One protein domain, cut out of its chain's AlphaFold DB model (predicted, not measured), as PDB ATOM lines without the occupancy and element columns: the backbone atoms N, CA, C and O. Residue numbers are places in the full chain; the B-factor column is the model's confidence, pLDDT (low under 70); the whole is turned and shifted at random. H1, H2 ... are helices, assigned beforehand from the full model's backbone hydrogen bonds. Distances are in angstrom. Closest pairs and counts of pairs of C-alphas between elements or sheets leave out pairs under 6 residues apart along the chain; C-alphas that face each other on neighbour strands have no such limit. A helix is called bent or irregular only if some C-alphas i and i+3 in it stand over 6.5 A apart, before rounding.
ATOM      1  N   PRO A  59     154.372 157.026 205.322       87.50
ATOM      2  CA  PRO A  59     155.114 158.272 205.390       87.50
ATOM      3  C   PRO A  59     154.432 159.346 204.533       87.50
ATOM      4  O   PRO A  59     153.821 159.050 203.509       87.50
ATOM      5  N   SER A  60     154.574 160.609 204.928       89.88
ATOM      6  CA  SER A  60     154.021 161.758 204.194       89.88
ATOM      7  C   SER A  60     154.817 162.131 202.937       89.88
ATOM      8  O   SER A  60     154.436 163.052 202.220       89.88
ATOM      9  N   SER A  61     155.931 161.443 202.672       88.56
ATOM     10  CA  SER A  61     156.818 161.693 201.539       88.56
ATOM     11  C   SER A  61     157.441 160.393 201.040       88.56
ATOM     12  O   SER A  61     157.731 159.487 201.824       88.56
ATOM     13  N   PHE A  62     157.707 160.331 199.736       84.19
ATOM     14  CA  PHE A  62     158.489 159.257 199.120       84.19
ATOM     15  C   PHE A  62     159.979 159.343 199.459       84.19
ATOM     16  O   PHE A  62     160.669 158.325 199.432       84.19
ATOM     17  N   GLN A  63     160.466 160.520 199.870       85.25
ATOM     18  CA  GLN A  63     161.810 160.707 200.429       85.25
ATOM     19  C   GLN A  63     161.875 160.231 201.887       85.25
ATOM     20  O   GLN A  63     162.370 160.914 202.781       85.25
ATOM     21  N   HIS A  64     161.334 159.047 202.146       91.00
ATOM     22  CA  HIS A  64     161.372 158.404 203.444       91.00
ATOM     23  C   HIS A  64     162.304 157.199 203.399       91.00
ATOM     24  O   HIS A  64     162.337 156.461 202.409       91.00
ATOM     25  N   ARG A  65     163.021 156.952 204.504       90.00
ATOM     26  CA  ARG A  65     163.984 155.847 204.615       90.00
ATOM     27  C   ARG A  65     163.382 154.513 204.183       90.00
ATOM     28  O   ARG A  65     164.044 153.785 203.463       90.00
ATOM     29  N   TYR A  66     162.156 154.199 204.603       87.88
ATOM     30  CA  TYR A  66     161.516 152.924 204.254       87.88
ATOM     31  C   TYR A  66     161.312 152.760 202.748       87.88
ATOM     32  O   TYR A  66     161.676 151.725 202.209       87.88
ATOM     33  N   CYS A  67     160.826 153.790 202.052       88.75
ATOM     34  CA  CYS A  67     160.662 153.726 200.601       88.75
ATOM     35  C   CYS A  67     162.019 153.574 199.905       88.75
ATOM     36  O   CYS A  67     162.203 152.659 199.108       88.75
ATOM     37  N   ALA A  68     162.989 154.426 200.250       91.62
ATOM     38  CA  ALA A  68     164.310 154.393 199.629       91.62
ATOM     39  C   ALA A  68     165.059 153.080 199.901       91.62
ATOM     40  O   ALA A  68     165.712 152.546 199.006       91.62
ATOM     41  N   HIS A  69     164.951 152.551 201.121       93.62
ATOM     42  CA  HIS A  69     165.563 151.290 201.511       93.62
ATOM     43  C   HIS A  69     164.938 150.108 200.774       93.62
ATOM     44  O   HIS A  69     165.672 149.355 200.150       93.62
ATOM     45  N   GLU A  70     163.610 149.963 200.776       93.50
ATOM     46  CA  GLU A  70     162.961 148.835 200.093       93.50
ATOM     47  C   GLU A  70     163.235 148.846 198.587       93.50
ATOM     48  O   GLU A  70     163.535 147.815 197.987       93.50
ATOM     49  N   LEU A  71     163.207 150.022 197.962       95.19
ATOM     50  CA  LEU A  71     163.490 150.147 196.536       95.19
ATOM     51  C   LEU A  71     164.939 149.769 196.194       95.19
ATOM     52  O   LEU A  71     165.166 149.060 195.213       95.19
ATOM     53  N   ARG A  72     165.909 150.189 197.015       94.38
ATOM     54  CA  ARG A  72     167.336 149.911 196.795       94.38
ATOM     55  C   ARG A  72     167.747 148.493 197.188       94.38
ATOM     56  O   ARG A  72     168.561 147.901 196.493       94.38
ATOM     57  N   SER A  73     167.239 147.979 198.301       93.38
ATOM     58  CA  SER A  73     167.702 146.728 198.913       93.38
ATOM     59  C   SER A  73     166.866 145.515 198.509       93.38
ATOM     60  O   SER A  73     167.361 144.394 198.577       93.38
ATOM     61  N   THR A  74     165.622 145.725 198.072       95.12
ATOM     62  CA  THR A  74     164.704 144.642 197.697       95.12
ATOM     63  C   THR A  74     164.423 144.676 196.199       95.12
ATOM     64  O   THR A  74     164.812 143.767 195.468       95.12
ATOM     65  N   PHE A  75     163.786 145.738 195.699       97.50
ATOM     66  CA  PHE A  75     163.257 145.743 194.329       97.50
ATOM     67  C   PHE A  75     164.335 145.838 193.249       97.50
ATOM     68  O   PHE A  75     164.304 145.055 192.299       97.50
ATOM     69  N   ALA A  76     165.301 146.752 193.385       97.88
ATOM     70  CA  ALA A  76     166.376 146.876 192.405       97.88
ATOM     71  C   ALA A  76     167.223 145.589 192.293       97.88
ATOM     72  O   ALA A  76     167.417 145.125 191.167       97.88
ATOM     73  N   PRO A  77     167.639 144.929 193.397       97.69
ATOM     74  CA  PRO A  77     168.305 143.631 193.336       97.69
ATOM     75  C   PRO A  77     167.464 142.553 192.659       97.69
ATOM     76  O   PRO A  77     167.973 141.875 191.772       97.69
ATOM     77  N   LEU A  78     166.175 142.420 193.000       98.00
ATOM     78  CA  LEU A  78     165.298 141.440 192.348       98.00
ATOM     79  C   LEU A  78     165.181 141.697 190.841       98.00
ATOM     80  O   LEU A  78     165.288 140.759 190.053       98.00
ATOM     81  N   SER A  79     165.037 142.962 190.435       98.56
ATOM     82  CA  SER A  79     165.014 143.348 189.023       98.56
ATOM     83  C   SER A  79     166.320 142.984 188.315       98.56
ATOM     84  O   SER A  79     166.281 142.406 187.235       98.56
ATOM     85  N   GLN A  80     167.481 143.291 188.904       98.44
ATOM     86  CA  GLN A  80     168.774 142.989 188.281       98.44
ATOM     87  C   GLN A  80     169.071 141.481 188.257       98.44
ATOM     88  O   GLN A  80     169.658 140.992 187.294       98.44
ATOM     89  N   ILE A  81     168.648 140.718 189.270       98.44
ATOM     90  CA  ILE A  81     168.757 139.250 189.259       98.44
ATOM     91  C   ILE A  81     167.902 138.675 188.129       98.44
ATOM     92  O   ILE A  81     168.379 137.797 187.413       98.44
ATOM     93  N   ALA A  82     166.682 139.185 187.942       98.44
ATOM     94  CA  ALA A  82     165.790 138.742 186.877       98.44
ATOM     95  C   ALA A  82     166.404 138.930 185.480       98.44
ATOM     96  O   ALA A  82     166.380 137.995 184.679       98.44
ATOM     97  N   GLU A  83     167.058 140.072 185.235       98.19
ATOM     98  CA  GLU A  83     167.836 140.314 184.010       98.19
ATOM     99  C   GLU A  83     168.961 139.284 183.829       98.19
ATOM    100  O   GLU A  83     169.131 138.716 182.752       98.19
ATOM    101  N   VAL A  84     169.722 138.990 184.890       97.81
ATOM    102  CA  VAL A  84     170.848 138.037 184.833       97.81
ATOM    103  C   VAL A  84     170.385 136.603 184.550       97.81
ATOM    104  O   VAL A  84     171.114 135.842 183.906       97.81
ATOM    105  N   VAL A  85     169.204 136.207 185.033       97.31
ATOM    106  CA  VAL A  85     168.649 134.861 184.798       97.31
ATOM    107  C   VAL A  85     167.708 134.786 183.594       97.31
ATOM    108  O   VAL A  85     167.287 133.688 183.241       97.31
ATOM    109  N   GLY A  86     167.413 135.914 182.941       97.62
ATOM    110  CA  GLY A  86     166.607 135.977 181.721       97.62
ATOM    111  C   GLY A  86     165.104 135.771 181.936       97.62
ATOM    112  O   GLY A  86     164.441 135.226 181.055       97.62
ATOM    113  N   VAL A  87     164.553 136.180 183.084       98.38
ATOM    114  CA  VAL A  87     163.111 136.085 183.382       98.38
ATOM    115  C   VAL A  87     162.460 137.466 183.401       98.38
ATOM    116  O   VAL A  87     163.026 138.431 183.905       98.38
ATOM    117  N   GLN A  88     161.252 137.564 182.852       98.19
ATOM    118  CA  GLN A  88     160.494 138.814 182.824       98.19
ATOM    119  C   GLN A  88     159.813 139.064 184.173       98.19
ATOM    120  O   GLN A  88     159.080 138.206 184.663       98.19
ATOM    121  N   VAL A  89     160.029 140.256 184.737       98.56
ATOM    122  CA  VAL A  89     159.399 140.731 185.983       98.56
ATOM    123  C   VAL A  89     158.877 142.170 185.818       98.56
ATOM    124  O   VAL A  89     159.372 143.109 186.449       98.56
ATOM    125  N   PRO A  90     157.899 142.389 184.918       98.25
ATOM    126  CA  PRO A  90     157.495 143.729 184.490       98.25
ATOM    127  C   PRO A  90     156.924 144.600 185.618       98.25
ATOM    128  O   PRO A  90     157.077 145.820 185.592       98.25
ATOM    129  N   THR A  91     156.285 144.005 186.625       98.50
ATOM    130  CA  THR A  91     155.747 144.726 187.785       98.50
ATOM    131  C   THR A  91     156.870 145.174 188.717       98.50
ATOM    132  O   THR A  91     156.884 146.331 189.136       98.50
ATOM    133  N   ILE A  92     157.845 144.305 189.009       98.44
ATOM    134  CA  ILE A  92     159.044 144.666 189.788       98.44
ATOM    135  C   ILE A  92     159.816 145.781 189.074       98.44
ATOM    136  O   ILE A  92     160.152 146.788 189.699       98.44
ATOM    137  N   GLN A  93     160.041 145.650 187.764       98.44
ATOM    138  CA  GLN A  93     160.711 146.671 186.952       98.44
ATOM    139  C   GLN A  93     159.951 148.006 186.967       98.44
ATOM    140  O   GLN A  93     160.566 149.063 187.106       98.44
ATOM    141  N   ALA A  94     158.616 147.980 186.887       98.12
ATOM    142  CA  ALA A  94     157.799 149.187 186.990       98.12
ATOM    143  C   ALA A  94     157.926 149.861 188.369       98.12
ATOM    144  O   ALA A  94     158.055 151.084 188.440       98.12
ATOM    145  N   VAL A  95     157.947 149.083 189.458       97.19
ATOM    146  CA  VAL A  95     158.176 149.597 190.821       97.19
ATOM    147  C   VAL A  95     159.552 150.254 190.936       97.19
ATOM    148  O   VAL A  95     159.642 151.372 191.445       97.19
ATOM    149  N   VAL A  96     160.609 149.614 190.421       97.50
ATOM    150  CA  VAL A  96     161.962 150.198 190.386       97.50
ATOM    151  C   VAL A  96     161.956 151.503 189.599       97.50
ATOM    152  O   VAL A  96     162.428 152.517 190.106       97.50
ATOM    153  N   ARG A  97     161.352 151.516 188.406       97.75
ATOM    154  CA  ARG A  97     161.322 152.702 187.546       97.75
ATOM    155  C   ARG A  97     160.615 153.885 188.204       97.75
ATOM    156  O   ARG A  97     161.112 155.007 188.144       97.75
ATOM    157  N   LEU A  98     159.467 153.648 188.835       96.06
ATOM    158  CA  LEU A  98     158.770 154.681 189.605       96.06
ATOM    159  C   LEU A  98     159.619 155.147 190.794       96.06
ATOM    160  O   LEU A  98     159.697 156.345 191.052       96.06
ATOM    161  N   GLY A  99     160.295 154.221 191.475       95.12
ATOM    162  CA  GLY A  99     161.229 154.525 192.554       95.12
ATOM    163  C   GLY A  99     162.371 155.448 192.127       95.12
ATOM    164  O   GLY A  99     162.634 156.439 192.803       95.12
ATOM    165  N   GLU A 100     163.003 155.173 190.987       95.62
ATOM    166  CA  GLU A 100     164.075 156.008 190.425       95.62
ATOM    167  C   GLU A 100     163.590 157.430 190.120       95.62
ATOM    168  O   GLU A 100     164.290 158.397 190.417       95.62
ATOM    169  N   ILE A 101     162.376 157.567 189.574       95.81
ATOM    170  CA  ILE A 101     161.760 158.870 189.283       95.81
ATOM    171  C   ILE A 101     161.488 159.642 190.580       95.81
ATOM    172  O   ILE A 101     161.851 160.812 190.688       95.81
ATOM    173  N   LEU A 102     160.869 158.994 191.571       93.38
ATOM    174  CA  LEU A 102     160.476 159.627 192.833       93.38
ATOM    175  C   LEU A 102     161.681 160.023 193.696       93.38
ATOM    176  O   LEU A 102     161.632 161.035 194.395       93.38
ATOM    177  N   LEU A 103     162.751 159.230 193.656       92.12
ATOM    178  CA  LEU A 103     163.977 159.462 194.423       92.12
ATOM    179  C   LEU A 103     165.051 160.213 193.629       92.12
ATOM    180  O   LEU A 103     166.102 160.518 194.191       92.12
ATOM    181  N   GLN A 104     164.813 160.475 192.339       93.19
ATOM    182  CA  GLN A 104     165.769 161.094 191.414       93.19
ATOM    183  C   GLN A 104     167.157 160.436 191.474       93.19
ATOM    184  O   GLN A 104     168.189 161.101 191.476       93.19
ATOM    185  N   THR A 105     167.177 159.111 191.591       93.06
ATOM    186  CA  THR A 105     168.391 158.322 191.824       93.06
ATOM    187  C   THR A 105     168.329 157.043 191.004       93.06
ATOM    188  O   THR A 105     167.296 156.379 191.002       93.06
ATOM    189  N   ASP A 106     169.429 156.670 190.348       95.12
ATOM    190  CA  ASP A 106     169.562 155.362 189.696       95.12
ATOM    191  C   ASP A 106     169.708 154.267 190.764       95.12
ATOM    192  O   ASP A 106     170.709 154.189 191.484       95.12
ATOM    193  N   LEU A 107     168.673 153.440 190.897       94.88
ATOM    194  CA  LEU A 107     168.629 152.333 191.851       94.88
ATOM    195  C   LEU A 107     169.240 151.055 191.263       94.88
ATOM    196  O   LEU A 107     169.692 150.183 192.003       94.88
ATOM    197  N   SER A 108     169.257 150.952 189.936       93.75
ATOM    198  CA  SER A 108     169.649 149.768 189.179       93.75
ATOM    199  C   SER A 108     171.166 149.622 189.060       93.75
ATOM    200  O   SER A 108     171.688 148.506 189.111       93.75
ATOM    201  N   ALA A 109     171.889 150.736 188.918       92.88
ATOM    202  CA  ALA A 109     173.343 150.758 188.783       92.88
ATOM    203  C   ALA A 109     174.089 150.020 189.914       92.88
ATOM    204  O   ALA A 109     174.858 149.112 189.582       92.88
ATOM    205  N   PRO A 110     173.874 150.324 191.213       91.00
ATOM    206  CA  PRO A 110     174.579 149.628 192.292       91.00
ATOM    207  C   PRO A 110     174.180 148.150 192.411       91.00
ATOM    208  O   PRO A 110     175.012 147.315 192.741       91.00
ATOM    209  N   ALA A 111     172.936 147.793 192.084       92.94
ATOM    210  CA  ALA A 111     172.446 146.420 192.218       92.94
ATOM    211  C   ALA A 111     172.990 145.452 191.144       92.94
ATOM    212  O   ALA A 111     172.934 144.233 191.314       92.94
ATOM    213  N   ARG A 112     173.511 145.960 190.019       92.31
ATOM    214  CA  ARG A 112     173.879 145.139 188.852       92.31
ATOM    215  C   ARG A 112     175.070 144.211 189.105       92.31
ATOM    216  O   ARG A 112     175.043 143.052 188.684       92.31
ATOM    217  N   SER A 113     176.128 144.708 189.746       91.56
ATOM    218  CA  SER A 113     177.303 143.894 190.104       91.56
ATOM    219  C   SER A 113     176.942 142.812 191.113       91.56
ATOM    220  O   SER A 113     177.365 141.658 190.982       91.56
ATOM    221  N   ASP A 114     176.105 143.179 192.076       93.19
ATOM    222  CA  ASP A 114     175.717 142.326 193.190       93.19
ATOM    223  C   ASP A 114     174.829 141.188 192.696       93.19
ATOM    224  O   ASP A 114     175.072 140.029 193.025       93.19
ATOM    225  N   ALA A 115     173.886 141.482 191.796       96.19
ATOM    226  CA  ALA A 115     173.044 140.480 191.153       96.19
ATOM    227  C   ALA A 115     173.860 139.421 190.395       96.19
ATOM    228  O   ALA A 115     173.620 138.221 190.545       96.19
ATOM    229  N   ARG A 116     174.860 139.838 189.606       95.06
ATOM    230  CA  ARG A 116     175.734 138.902 188.873       95.06
ATOM    231  C   ARG A 116     176.530 138.016 189.824       95.06
ATOM    232  O   ARG A 116     176.587 136.802 189.625       95.06
ATOM    233  N   THR A 117     177.104 138.619 190.860       95.75
ATOM    234  CA  THR A 117     177.875 137.910 191.890       95.75
ATOM    235  C   THR A 117     177.002 136.902 192.631       95.75
ATOM    236  O   THR A 117     177.383 135.740 192.773       95.75
ATOM    237  N   PHE A 118     175.800 137.311 193.036       95.31
ATOM    238  CA  PHE A 118     174.826 136.458 193.706       95.31
ATOM    239  C   PHE A 118     174.441 135.247 192.850       95.31
ATOM    240  O   PHE A 118     174.517 134.111 193.319       95.31
TER     241      PHE A 118
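Overview. This is residues 59 to 118 of the 143 residues of the protein "NAD/NADP octopine/nopaline dehydrogenase family protein" of Arthrobacter sp. TES (UniProt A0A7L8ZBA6). One long, nearly straight helix, H1, makes the long axis, and two shorter helices pack on it: H2 folds back slantwise along it after a tight turn, and H3 crosses its second half, H1b. Residues 59 to 64 make a short tail before H1. The printed part has 60 residues with three named helices, in the order H1, H2, H3, and no named strand; the class is all helix. It is compact, with a radius of gyration of the C-alphas of 11.3 A, yet elongated, spanning 36 by 21 by 16 A.

Along the chain. H1, residues 65 to 85, begins with C-alpha 65 at (163.984, 155.847, 204.615). It was assigned as one helix by its hydrogen bonds but is bent: C-alphas 73 and 76 are 6.6 A apart. Its arms are H1a, residues 65 to 73, 11.4 A long, and H1b, residues 76 to 85, 14.4 A long, at a shallow tilt of 13 degrees. H2, residues 90 to 103, is 19.7 A long. H3, residues 108 to 118, is 15.0 A long and ends with C-alpha 118 at (174.826, 136.458, 193.706); it is only just irregular, with C-alphas 110 and 113 at 6.7 A.

Arrangement. H1a touches H2, closest at the C-alphas of Leu 71 and Gly 99, 6.3 A, at a steep tilt of 48 degrees, opposite ways. H1b and H2 form a helical hairpin at a steep tilt of 38 degrees; H2 touches H1b with residues 92 to 96 alone, closest at the C-alphas of Ser 79 and Gln 93, 5.8 A. H1b touches H3, closest at the C-alphas of Ile 81 and Ala 115, 4.8 A, at a steep tilt of 52 degrees, the same way. The packing is mostly crossed, with steep tilts between touching helices. H2 and H3 are close but not clearly touching, with the C-alphas of Val 96 and Ser 108 at 7.8 A. Each O i to N i+4 pair is within hydrogen-bond range in H1a, H1b and H2, and 5 of 7 in H3.

Size, cuts and confidence. The C-alphas of Ser 60 and Gly 86 are the two farthest apart, 36.4 A. The printed part has no cut, and the links H1 to H2 and H2 to H3 are tight. Mean pLDDT of the printed part is 94.7, and no printed residue is under 70.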